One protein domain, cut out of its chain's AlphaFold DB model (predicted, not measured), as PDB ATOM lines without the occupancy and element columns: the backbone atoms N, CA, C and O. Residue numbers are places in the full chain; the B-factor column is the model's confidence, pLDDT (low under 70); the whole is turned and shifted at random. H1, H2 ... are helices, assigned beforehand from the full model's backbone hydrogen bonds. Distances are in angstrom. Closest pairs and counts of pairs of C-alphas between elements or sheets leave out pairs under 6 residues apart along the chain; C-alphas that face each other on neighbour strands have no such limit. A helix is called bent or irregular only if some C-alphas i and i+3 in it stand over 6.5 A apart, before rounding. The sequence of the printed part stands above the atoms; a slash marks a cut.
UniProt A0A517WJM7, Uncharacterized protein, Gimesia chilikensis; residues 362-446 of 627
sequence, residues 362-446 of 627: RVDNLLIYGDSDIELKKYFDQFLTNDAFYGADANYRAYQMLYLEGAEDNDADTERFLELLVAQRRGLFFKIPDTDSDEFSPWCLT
ATOM      1  N   ARG A 362     136.873 168.074  84.105       93.31
ATOM      2  CA  ARG A 362     136.721 167.375  85.384       93.31
ATOM      3  C   ARG A 362     138.067 166.901  85.938       93.31
ATOM      4  O   ARG A 362     138.333 167.114  87.118       93.31
ATOM      5  N   VAL A 363     138.929 166.321  85.098       94.25
ATOM      6  CA  VAL A 363     140.271 165.879  85.518       94.25
ATOM      7  C   VAL A 363     141.194 167.065  85.801       94.25
ATOM      8  O   VAL A 363     141.918 167.048  86.792       94.25
ATOM      9  N   ASP A 364     141.154 168.114  84.984       93.75
ATOM     10  CA  ASP A 364     141.977 169.298  85.236       93.75
ATOM     11  C   ASP A 364     141.552 170.021  86.513       93.75
ATOM     12  O   ASP A 364     142.409 170.384  87.317       93.75
ATOM     13  N   ASN A 365     140.248 170.138  86.770       94.94
ATOM     14  CA  ASN A 365     139.761 170.700  88.025       94.94
ATOM     15  C   ASN A 365     140.214 169.872  89.232       94.94
ATOM     16  O   ASN A 365     140.600 170.446  90.246       94.94
ATOM     17  N   LEU A 366     140.233 168.539  89.115       95.38
ATOM     18  CA  LEU A 366     140.803 167.668  90.142       95.38
ATOM     19  C   LEU A 366     142.283 167.991  90.382       95.38
ATOM     20  O   LEU A 366     142.687 168.168  91.525       95.38
ATOM     21  N   LEU A 367     143.096 168.089  89.331       95.00
ATOM     22  CA  LEU A 367     144.538 168.312  89.469       95.00
ATOM     23  C   LEU A 367     144.897 169.721  89.964       95.00
ATOM     24  O   LEU A 367     145.876 169.866  90.697       95.00
ATOM     25  N   ILE A 368     144.128 170.737  89.565       93.38
ATOM     26  CA  ILE A 368     144.416 172.152  89.831       93.38
ATOM     27  C   ILE A 368     143.743 172.628  91.122       93.38
ATOM     28  O   ILE A 368     144.403 173.255  91.947       93.38
ATOM     29  N   TYR A 369     142.467 172.299  91.335       93.44
ATOM     30  CA  TYR A 369     141.659 172.801  92.457       93.44
ATOM     31  C   TYR A 369     141.282 171.719  93.477       93.44
ATOM     32  O   TYR A 369     140.682 172.026  94.502       93.44
ATOM     33  N   GLY A 370     141.636 170.452  93.240       92.12
ATOM     34  CA  GLY A 370     141.171 169.340  94.070       92.12
ATOM     35  C   GLY A 370     141.582 169.406  95.541       92.12
ATOM     36  O   GLY A 370     140.910 168.800  96.366       92.12
ATOM     37  N   ASP A 371     142.636 170.144  95.907       88.62
ATOM     38  CA  ASP A 371     143.026 170.297  97.318       88.62
ATOM     39  C   ASP A 371     142.134 171.289  98.091       88.62
ATOM     40  O   ASP A 371     142.041 171.201  99.316       88.62
ATOM     41  N   SER A 372     141.462 172.213  97.395       88.62
ATOM     42  CA  SER A 372     140.596 173.247  97.985       88.62
ATOM     43  C   SER A 372     139.101 173.031  97.718       88.62
ATOM     44  O   SER A 372     138.268 173.567  98.451       88.62
ATOM     45  N   ASP A 373     138.748 172.232  96.711       91.75
ATOM     46  CA  ASP A 373     137.370 171.882  96.370       91.75
ATOM     47  C   ASP A 373     136.856 170.711  97.228       91.75
ATOM     48  O   ASP A 373     137.432 169.625  97.245       91.75
ATOM     49  N   ILE A 374     135.743 170.928  97.937       91.12
ATOM     50  CA  ILE A 374     135.165 169.968  98.895       91.12
ATOM     51  C   ILE A 374     134.741 168.655  98.219       91.12
ATOM     52  O   ILE A 374     134.896 167.586  98.815       91.12
ATOM     53  N   GLU A 375     134.205 168.712  97.000       91.94
ATOM     54  CA  GLU A 375     133.731 167.528  96.278       91.94
ATOM     55  C   GLU A 375     134.902 166.727  95.702       91.94
ATOM     56  O   GLU A 375     134.909 165.493  95.743       91.94
ATOM     57  N   LEU A 376     135.917 167.426  95.193       93.50
ATOM     58  CA  LEU A 376     137.087 166.814  94.568       93.50
ATOM     59  C   LEU A 376     138.140 166.350  95.577       93.50
ATOM     60  O   LEU A 376     138.909 165.441  95.254       93.50
ATOM     61  N   LYS A 377     138.150 166.891  96.804       94.44
ATOM     62  CA  LYS A 377     139.150 166.582  97.839       94.44
ATOM     63  C   LYS A 377     139.327 165.095  98.083       94.44
ATOM     64  O   LYS A 377     140.454 164.612  98.150       94.44
ATOM     65  N   LYS A 378     138.218 164.354  98.158       94.88
ATOM     66  CA  LYS A 378     138.238 162.897  98.342       94.88
ATOM     67  C   LYS A 378     139.074 162.214  97.254       94.88
ATOM     68  O   LYS A 378     139.912 161.369  97.565       94.88
ATOM     69  N   TYR A 379     138.853 162.582  95.994       94.56
ATOM     70  CA  TYR A 379     139.556 162.005  94.849       94.56
ATOM     71  C   TYR A 379     140.995 162.511  94.750       94.56
ATOM     72  O   TYR A 379     141.898 161.743  94.420       94.56
ATOM     73  N   PHE A 380     141.233 163.781  95.091       94.88
ATOM     74  CA  PHE A 380     142.577 164.349  95.137       94.88
ATOM     75  C   PHE A 380     143.430 163.609  96.166       94.88
ATOM     76  O   PHE A 380     144.555 163.200  95.875       94.88
ATOM     77  N   ASP A 381     142.867 163.337  97.341       94.50
ATOM     78  CA  ASP A 381     143.562 162.584  98.371       94.50
ATOM     79  C   ASP A 381     143.794 161.133  97.961       94.50
ATOM     80  O   ASP A 381     144.911 160.630  98.093       94.50
ATOM     81  N   GLN A 382     142.777 160.484  97.390       94.00
ATOM     82  CA  GLN A 382     142.863 159.110  96.905       94.00
ATOM     83  C   GLN A 382     143.956 158.922  95.843       94.00
ATOM     84  O   GLN A 382     144.728 157.967  95.942       94.00
ATOM     85  N   PHE A 383     144.032 159.802  94.839       93.31
ATOM     86  CA  PHE A 383     144.894 159.598  93.670       93.31
ATOM     87  C   PHE A 383     146.237 160.340  93.729       93.31
ATOM     88  O   PHE A 383     147.206 159.900  93.094       93.31
ATOM     89  N   LEU A 384     146.317 161.448  94.470       93.75
ATOM     90  CA  LEU A 384     147.517 162.279  94.551       93.75
ATOM     91  C   LEU A 384     148.114 162.312  95.955       93.75
ATOM     92  O   LEU A 384     149.280 161.962  96.091       93.75
ATOM     93  N   THR A 385     147.377 162.713  96.995       92.75
ATOM     94  CA  THR A 385     147.979 162.887  98.337       92.75
ATOM     95  C   THR A 385     148.482 161.570  98.932       92.75
ATOM     96  O   THR A 385     149.559 161.537  99.521       92.75
ATOM     97  N   ASN A 386     147.730 160.478  98.772       92.00
ATOM     98  CA  ASN A 386     148.090 159.175  99.341       92.00
ATOM     99  C   ASN A 386     149.275 158.504  98.628       92.00
ATOM    100  O   ASN A 386     149.886 157.586  99.179       92.00
ATOM    101  N   ASP A 387     149.617 158.947  97.416       91.00
ATOM    102  CA  ASP A 387     150.814 158.497  96.712       91.00
ATOM    103  C   ASP A 387     152.021 159.331  97.161       91.00
ATOM    104  O   ASP A 387     152.374 160.345  96.561       91.00
ATOM    105  N   ALA A 388     152.678 158.866  98.223       86.06
ATOM    106  CA  ALA A 388     153.855 159.517  98.793       86.06
ATOM    107  C   ALA A 388     155.106 159.479  97.887       86.06
ATOM    108  O   ALA A 388     156.134 160.042  98.258       86.06
ATOM    109  N   PHE A 389     155.053 158.796  96.737       91.00
ATOM    110  CA  PHE A 389     156.213 158.561  95.878       91.00
ATOM    111  C   PHE A 389     156.152 159.360  94.570       91.00
ATOM    112  O   PHE A 389     157.137 159.994  94.188       91.00
ATOM    113  N   TYR A 390     155.003 159.334  93.884       93.81
ATOM    114  CA  TYR A 390     154.773 160.012  92.600       93.81
ATOM    115  C   TYR A 390     153.540 160.926  92.591       93.81
ATOM    116  O   TYR A 390     153.187 161.461  91.537       93.81
ATOM    117  N   GLY A 391     152.861 161.085  93.725       89.75
ATOM    118  CA  GLY A 391     151.675 161.923  93.864       89.75
ATOM    119  C   GLY A 391     151.975 163.412  94.030       89.75
ATOM    120  O   GLY A 391     152.987 163.922  93.546       89.75
ATOM    121  N   ALA A 392     151.070 164.119  94.712       88.75
ATOM    122  CA  ALA A 392     151.199 165.552  94.989       88.75
ATOM    123  C   ALA A 392     152.182 165.807  96.142       88.75
ATOM    124  O   ALA A 392     151.781 166.133  97.267       88.75
ATOM    125  N   ASP A 393     153.472 165.644  95.847       85.44
ATOM    126  CA  ASP A 393     154.565 165.960  96.760       85.44
ATOM    127  C   ASP A 393     154.665 167.473  97.054       85.44
ATOM    128  O   ASP A 393     153.929 168.306  96.513       85.44
ATOM    129  N   ALA A 394     155.584 167.848  97.949       86.50
ATOM    130  CA  ALA A 394     155.786 169.248  98.322       86.50
ATOM    131  C   ALA A 394     156.139 170.137  97.114       86.50
ATOM    132  O   ALA A 394     155.749 171.301  97.076       86.50
ATOM    133  N   ASN A 395     156.839 169.582  96.120       87.06
ATOM    134  CA  ASN A 395     157.225 170.302  94.916       87.06
ATOM    135  C   ASN A 395     156.013 170.553  94.002       87.06
ATOM    136  O   ASN A 395     155.819 171.673  93.542       87.06
ATOM    137  N   TYR A 396     155.158 169.549  93.792       89.88
ATOM    138  CA  TYR A 396     153.905 169.703  93.052       89.88
ATOM    139  C   TYR A 396     153.012 170.775  93.678       89.88
ATOM    140  O   TYR A 396     152.556 171.673  92.978       89.88
ATOM    141  N   ARG A 397     152.809 170.717  95.001       89.94
ATOM    142  CA  ARG A 397     151.964 171.680  95.725       89.94
ATOM    143  C   ARG A 397     152.504 173.105  95.640       89.94
ATOM    144  O   ARG A 397     151.721 174.034  95.482       89.94
ATOM    145  N   ALA A 398     153.825 173.279  95.699       89.25
ATOM    146  CA  ALA A 398     154.448 174.588  95.536       89.25
ATOM    147  C   ALA A 398     154.155 175.183  94.146       89.25
ATOM    148  O   ALA A 398     153.682 176.312  94.056       89.25
ATOM    149  N   TYR A 399     154.351 174.409  93.072       89.62
ATOM    150  CA  TYR A 399     154.038 174.863  91.709       89.62
ATOM    151  C   TYR A 399     152.534 175.049  91.464       89.62
ATOM    152  O   TYR A 399     152.144 175.960  90.742       89.62
ATOM    153  N   GLN A 400     151.687 174.233  92.093       91.19
ATOM    154  CA  GLN A 400     150.233 174.388  92.049       91.19
ATOM    155  C   GLN A 400     149.789 175.711  92.689       91.19
ATOM    156  O   GLN A 400     148.984 176.426  92.101       91.19
ATOM    157  N   MET A 401     150.325 176.060  93.864       88.38
ATOM    158  CA  MET A 401     150.027 177.337  94.525       88.38
ATOM    159  C   MET A 401     150.490 178.526  93.682       88.38
ATOM    160  O   MET A 401     149.698 179.430  93.447       88.38
ATOM    161  N   LEU A 402     151.718 178.484  93.150       87.38
ATOM    162  CA  LEU A 402     152.237 179.532  92.260       87.38
ATOM    163  C   LEU A 402     151.360 179.730  91.016       87.38
ATOM    164  O   LEU A 402     151.117 180.860  90.600       87.38
ATOM    165  N   TYR A 403     150.855 178.635  90.441       88.00
ATOM    166  CA  TYR A 403     149.942 178.686  89.303       88.00
ATOM    167  C   TYR A 403     148.586 179.320  89.668       88.00
ATOM    168  O   TYR A 403     148.062 180.127  88.907       88.00
ATOM    169  N   LEU A 404     148.032 178.993  90.843       87.19
ATOM    170  CA  LEU A 404     146.758 179.541  91.333       87.19
ATOM    171  C   LEU A 404     146.841 181.017  91.737       87.19
ATOM    172  O   LEU A 404     145.873 181.753  91.564       87.19
ATOM    173  N   GLU A 405     147.978 181.443  92.286       84.00
ATOM    174  CA  GLU A 405     148.216 182.828  92.709       84.00
ATOM    175  C   GLU A 405     148.412 183.790  91.525       84.00
ATOM    176  O   GLU A 405     148.403 185.003  91.725       84.00
ATOM    177  N   GLY A 406     148.514 183.271  90.293       71.44
ATOM    178  CA  GLY A 406     148.537 184.077  89.077       71.44
ATOM    179  C   GLY A 406     149.823 184.884  88.930       71.44
ATOM    180  O   GLY A 406     149.788 186.111  88.883       71.44
ATOM    181  N   ALA A 407     150.968 184.203  88.837       57.31
ATOM    182  CA  ALA A 407     152.223 184.849  88.464       57.31
ATOM    183  C   ALA A 407     152.180 185.287  86.984       57.31
ATOM    184  O   ALA A 407     152.696 184.591  86.112       57.31
ATOM    185  N   GLU A 408     151.579 186.447  86.700       54.44
ATOM    186  CA  GLU A 408     151.527 187.067  85.361       54.44
ATOM    187  C   GLU A 408     152.924 187.368  84.760       54.44
ATOM    188  O   GLU A 408     153.011 187.721  83.589       54.44
ATOM    189  N   ASP A 409     154.020 187.166  85.508       56.72
ATOM    190  CA  ASP A 409     155.380 187.576  85.126       56.72
ATOM    191  C   ASP A 409     156.437 186.445  85.062       56.72
ATOM    192  O   ASP A 409     157.621 186.740  84.878       56.72
ATOM    193  N   ASN A 410     156.083 185.155  85.213       69.50
ATOM    194  CA  ASN A 410     157.083 184.072  85.124       69.50
ATOM    195  C   ASN A 410     156.624 182.850  84.309       69.50
ATOM    196  O   ASN A 410     156.257 181.804  84.855       69.50
ATOM    197  N   ASP A 411     156.713 182.970  82.979       77.12
ATOM    198  CA  ASP A 411     156.399 181.911  82.005       77.12
ATOM    199  C   ASP A 411     157.067 180.564  82.343       77.12
ATOM    200  O   ASP A 411     156.456 179.505  82.195       77.12
ATOM    201  N   ALA A 412     158.292 180.592  82.879       82.06
ATOM    202  CA  ALA A 412     159.055 179.389  83.210       82.06
ATOM    203  C   ALA A 412     158.413 178.539  84.325       82.06
ATOM    204  O   ALA A 412     158.447 177.308  84.257       82.06
ATOM    205  N   ASP A 413     157.816 179.166  85.343       81.44
ATOM    206  CA  ASP A 413     157.154 178.441  86.439       81.44
ATOM    207  C   ASP A 413     155.818 177.847  85.979       81.44
ATOM    208  O   ASP A 413     155.470 176.720  86.347       81.44
ATOM    209  N   THR A 414     155.109 178.566  85.105       83.56
ATOM    210  CA  THR A 414     153.880 178.080  84.468       83.56
ATOM    211  C   THR A 414     154.166 176.867  83.588       83.56
ATOM    212  O   THR A 414     153.535 175.823  83.755       83.56
ATOM    213  N   GLU A 415     155.161 176.952  82.701       86.44
ATOM    214  CA  GLU A 415     155.606 175.818  81.882       86.44
ATOM    215  C   GLU A 415     155.979 174.614  82.752       86.44
ATOM    216  O   GLU A 415     155.592 173.477  82.461       86.44
ATOM    217  N   ARG A 416     156.666 174.858  83.873       87.50
ATOM    218  CA  ARG A 416     157.062 173.799  84.798       87.50
ATOM    219  C   ARG A 416     155.866 173.092  85.428       87.50
ATOM    220  O   ARG A 416     155.882 171.864  85.536       87.50
ATOM    221  N   PHE A 417     154.832 173.828  85.827       90.38
ATOM    222  CA  PHE A 417     153.613 173.219  86.353       90.38
ATOM    223  C   PHE A 417     152.856 172.434  85.274       90.38
ATOM    224  O   PHE A 417     152.400 171.320  85.537       90.38
ATOM    225  N   LEU A 418     152.799 172.936  84.036       90.38
ATOM    226  CA  LEU A 418     152.189 172.211  82.916       90.38
ATOM    227  C   LEU A 418     152.894 170.869  82.640       90.38
ATOM    228  O   LEU A 418     152.224 169.866  82.387       90.38
ATOM    229  N   GLU A 419     154.226 170.799  82.754       89.44
ATOM    230  CA  GLU A 419     154.961 169.525  82.683       89.44
ATOM    231  C   GLU A 419     154.558 168.552  83.804       89.44
ATOM    232  O   GLU A 419     154.403 167.348  83.567       89.44
ATOM    233  N   LEU A 420     154.372 169.061  85.027       90.94
ATOM    234  CA  LEU A 420     153.918 168.258  86.164       90.94
ATOM    235  C   LEU A 420     152.490 167.739  85.949       90.94
ATOM    236  O   LEU A 420     152.225 166.573  86.251       90.94
ATOM    237  N   LEU A 421     151.596 168.544  85.365       93.56
ATOM    238  CA  LEU A 421     150.243 168.109  85.007       93.56
ATOM    239  C   LEU A 421     150.263 166.953  84.006       93.56
ATOM    240  O   LEU A 421     149.520 165.990  84.186       93.56
ATOM    241  N   VAL A 422     151.139 166.979  82.995       93.56
ATOM    242  CA  VAL A 422     151.280 165.856  82.048       93.56
ATOM    243  C   VAL A 422     151.645 164.563  82.785       93.56
ATOM    244  O   VAL A 422     151.064 163.507  82.518       93.56
ATOM    245  N   ALA A 423     152.582 164.633  83.735       92.12
ATOM    246  CA  ALA A 423     152.978 163.478  84.537       92.12
ATOM    247  C   ALA A 423     151.837 162.980  85.444       92.12
ATOM    248  O   ALA A 423     151.601 161.770  85.509       92.12
ATOM    249  N   GLN A 424     151.092 163.884  86.088       94.69
ATOM    250  CA  GLN A 424     149.963 163.504  86.941       94.69
ATOM    251  C   GLN A 424     148.784 162.947  86.140       94.69
ATOM    252  O   GLN A 424     148.223 161.933  86.540       94.69
ATOM    253  N   ARG A 425     148.458 163.504  84.967       96.50
ATOM    254  CA  ARG A 425     147.446 162.946  84.050       96.50
ATOM    255  C   ARG A 425     147.817 161.530  83.599       96.50
ATOM    256  O   ARG A 425     146.970 160.640  83.616       96.50
ATOM    257  N   ARG A 426     149.092 161.275  83.273       96.31
ATOM    258  CA  ARG A 426     149.585 159.904  83.022       96.31
ATOM    259  C   ARG A 426     149.381 159.000  84.233       96.31
ATOM    260  O   ARG A 426     148.935 157.870  84.068       96.31
ATOM    261  N   GLY A 427     149.675 159.494  85.436       95.88
ATOM    262  CA  GLY A 427     149.400 158.784  86.684       95.88
ATOM    263  C   GLY A 427     147.920 158.442  86.846       95.88
ATOM    264  O   GLY A 427     147.587 157.283  87.074       95.88
ATOM    265  N   LEU A 428     147.029 159.416  86.659       96.62
ATOM    266  CA  LEU A 428     145.582 159.242  86.770       96.62
ATOM    267  C   LEU A 428     145.040 158.179  85.814       96.62
ATOM    268  O   LEU A 428     144.250 157.348  86.250       96.62
ATOM    269  N   PHE A 429     145.521 158.116  84.566       97.12
ATOM    270  CA  PHE A 429     145.124 157.062  83.621       97.12
ATOM    271  C   PHE A 429     145.312 155.641  84.191       97.12
ATOM    272  O   PHE A 429     144.511 154.749  83.917       97.12
ATOM    273  N   PHE A 430     146.355 155.432  84.998       96.62
ATOM    274  CA  PHE A 430     146.642 154.143  85.633       96.62
ATOM    275  C   PHE A 430     146.079 154.004  87.051       96.62
ATOM    276  O   PHE A 430     145.882 152.879  87.500       96.62
ATOM    277  N   LYS A 431     145.850 155.114  87.762       94.75
ATOM    278  CA  LYS A 431     145.382 155.136  89.157       94.75
ATOM    279  C   LYS A 431     143.865 155.140  89.299       94.75
ATOM    280  O   LYS A 431     143.373 154.655  90.316       94.75
ATOM    281  N   ILE A 432     143.125 155.658  88.319       94.12
ATOM    282  CA  ILE A 432     141.660 155.671  88.360       94.12
ATOM    283  C   ILE A 432     141.131 154.246  88.123       94.12
ATOM    284  O   ILE A 432     141.438 153.655  87.079       94.12
ATOM    285  N   PRO A 433     140.417 153.643  89.091       91.75
ATOM    286  CA  PRO A 433     139.847 152.312  88.932       91.75
ATOM    287  C   PRO A 433     138.580 152.367  88.078       91.75
ATOM    288  O   PRO A 433     137.907 153.392  88.003       91.75
ATOM    289  N   ASP A 434     138.200 151.227  87.502       86.81
ATOM    290  CA  ASP A 434     136.972 151.126  86.700       86.81
ATOM    291  C   ASP A 434     135.705 151.416  87.525       86.81
ATOM    292  O   ASP A 434     134.684 151.796  86.972       86.81
ATOM    293  N   THR A 435     135.755 151.296  88.857       88.75
ATOM    294  CA  THR A 435     134.633 151.660  89.740       88.75
ATOM    295  C   THR A 435     134.348 153.158  89.780       88.75
ATOM    296  O   THR A 435     133.228 153.539  90.101       88.75
ATOM    297  N   ASP A 436     135.343 153.992  89.471       88.88
ATOM    298  CA  ASP A 436     135.223 155.452  89.464       88.88
ATOM    299  C   ASP A 436     135.068 155.995  88.024       88.88
ATOM    300  O   ASP A 436     135.123 157.206  87.812       88.88
ATOM    301  N   SER A 437     134.868 155.128  87.015       84.88
ATOM    302  CA  SER A 437     134.867 155.519  85.595       84.88
ATOM    303  C   SER A 437     133.704 156.420  85.181       84.88
ATOM    304  O   SER A 437     133.838 157.155  84.205       84.88
ATOM    305  N   ASP A 438     132.580 156.357  85.899       86.50
ATOM    306  CA  ASP A 438     131.419 157.224  85.657       86.50
ATOM    307  C   ASP A 438     131.735 158.687  86.001       86.50
ATOM    308  O   ASP A 438     131.253 159.605  85.342       86.50
ATOM    309  N   GLU A 439     132.582 158.897  87.012       89.06
ATOM    310  CA  GLU A 439     133.010 160.223  87.460       89.06
ATOM    311  C   GLU A 439     134.263 160.691  86.707       89.06
ATOM    312  O   GLU A 439     134.350 161.830  86.243       89.06
ATOM    313  N   PHE A 440     135.240 159.794  86.559       90.88
ATOM    314  CA  PHE A 440     136.500 160.050  85.878       90.88
ATOM    315  C   PHE A 440     136.803 158.919  84.903       90.88
ATOM    316  O   PHE A 440     137.529 157.982  85.222       90.88
ATOM    317  N   SER A 441     136.300 159.005  83.673       91.94
ATOM    318  CA  SER A 441     136.703 158.034  82.657       91.94
ATOM    319  C   SER A 441     138.189 158.227  82.314       91.94
ATOM    320  O   SER A 441     138.566 159.277  81.781       91.94
ATOM    321  N   PRO A 442     139.058 157.223  82.540       93.62
ATOM    322  CA  PRO A 442     140.466 157.316  82.152       93.62
ATOM    323  C   PRO A 442     140.638 157.469  80.635       93.62
ATOM    324  O   PRO A 442     141.641 158.006  80.178       93.62
ATOM    325  N   TRP A 443     139.654 157.054  79.832       95.31
ATOM    326  CA  TRP A 443     139.716 157.164  78.373       95.31
ATOM    327  C   TRP A 443     139.566 158.604  77.865       95.31
ATOM    328  O   TRP A 443     140.040 158.904  76.770       95.31
ATOM    329  N   CYS A 444     139.033 159.518  78.689       93.31
ATOM    330  CA  CYS A 444     139.054 160.962  78.428       93.31
ATOM    331  C   CYS A 444     140.466 161.570  78.480       93.31
ATOM    332  O   CYS A 444     140.661 162.699  78.044       93.31
ATOM    333  N   LEU A 445     141.453 160.830  78.996       95.19
ATOM    334  CA  LEU A 445     142.870 161.205  78.964       95.19
ATOM    335  C   LEU A 445     143.574 160.705  77.701       95.19
ATOM    336  O   LEU A 445     144.803 160.678  77.653       95.19
ATOM    337  N   THR A 446     142.817 160.273  76.691       95.88
ATOM    338  CA  THR A 446     143.344 159.754  75.430       95.88
ATOM    339  C   THR A 446     142.652 160.410  74.236       95.88
ATOM    340  O   THR A 446     141.522 160.882  74.350       95.88
TER     341      THR A 446
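This is residues 362 to 446 of the 627 residues of an uncharacterized protein of Gimesia chilikensis (UniProt A0A517WJM7). One long helix, H4, runs along most of the longest axis; H3 crosses its first part steeply and the short H5 packs on its last part. H1, close to the middle of the whole, and H2, about perpendicular to it, make a small pair on one side of H4. The printed part has 85 residues with five named helices, H1 to H5 in order along the chain, and no named strand: the class is all helix. It is compact, with a radius of gyration of the C-alphas of 12.8 A, and elongated in outline, spanning 41 by 26 by 23 A.

H1, residues 362 to 369, touches H2, residues 377 to 385, about perpendicular at 79 degrees; their closest C-alphas, those of Leu 366 and Phe 380, are 6.3 A apart. H3, residues 394 to 404, is apart from H2. H3 is close to H1 but not clearly touching, with the C-alphas of Ile 368 and Gln 400 closest at 6.6 A. H4, residues 411 to 431, is the hub, touching three other helices. With residues 413 to 420 alone it touches H3, at a steep tilt of 61 degrees, opposite ways; the closest C-alphas, those of Tyr 399 and Phe 417, are 5.6 A apart. With residues 421 to 425 alone H4 only just touches H1, with 3 pairs of C-alphas within 8 A, the closest those of Leu 367 and Leu 421 at 7.2 A; the tilt is steep, 49 degrees, opposite ways. H2 is close to H4 but not clearly touching, with the C-alphas of Phe 383 and Lys 431 closest at 6.4 A. H5, residues 442 to 445, touches residues 425 to 430 of H4 alone; the closest C-alphas, those of Phe 429 and Pro 442, are 4.9 A apart. Every O i to N i+4 pair is within hydrogen-bond range in H1, H2 and H3, and 16 of 17 are in H4; H5 is too short for such a pair.

H1 begins at C-alpha 362 (136.721, 167.375, 85.384) and is 10.2 A long from first to last C-alpha. H2 is 9.6 A long and only just irregular: C-alphas 382 and 385 are 6.52 A apart. H3 is 15.4 A long. H4 is 29.8 A long, from C-alpha 411 (156.399, 181.911, 82.005) to C-alpha 431 (145.382, 155.136, 89.157). H5, 5.6 A long, ends at C-alpha 445 (142.870, 161.205, 78.964).

The two C-alphas farthest apart, those of Asp 409 and Thr 435, are 41.7 A apart. The printed part has no cut, and its four links are short but not tight. The mean pLDDT of the printed part is 89.4; residues 407 to 410 are under 70.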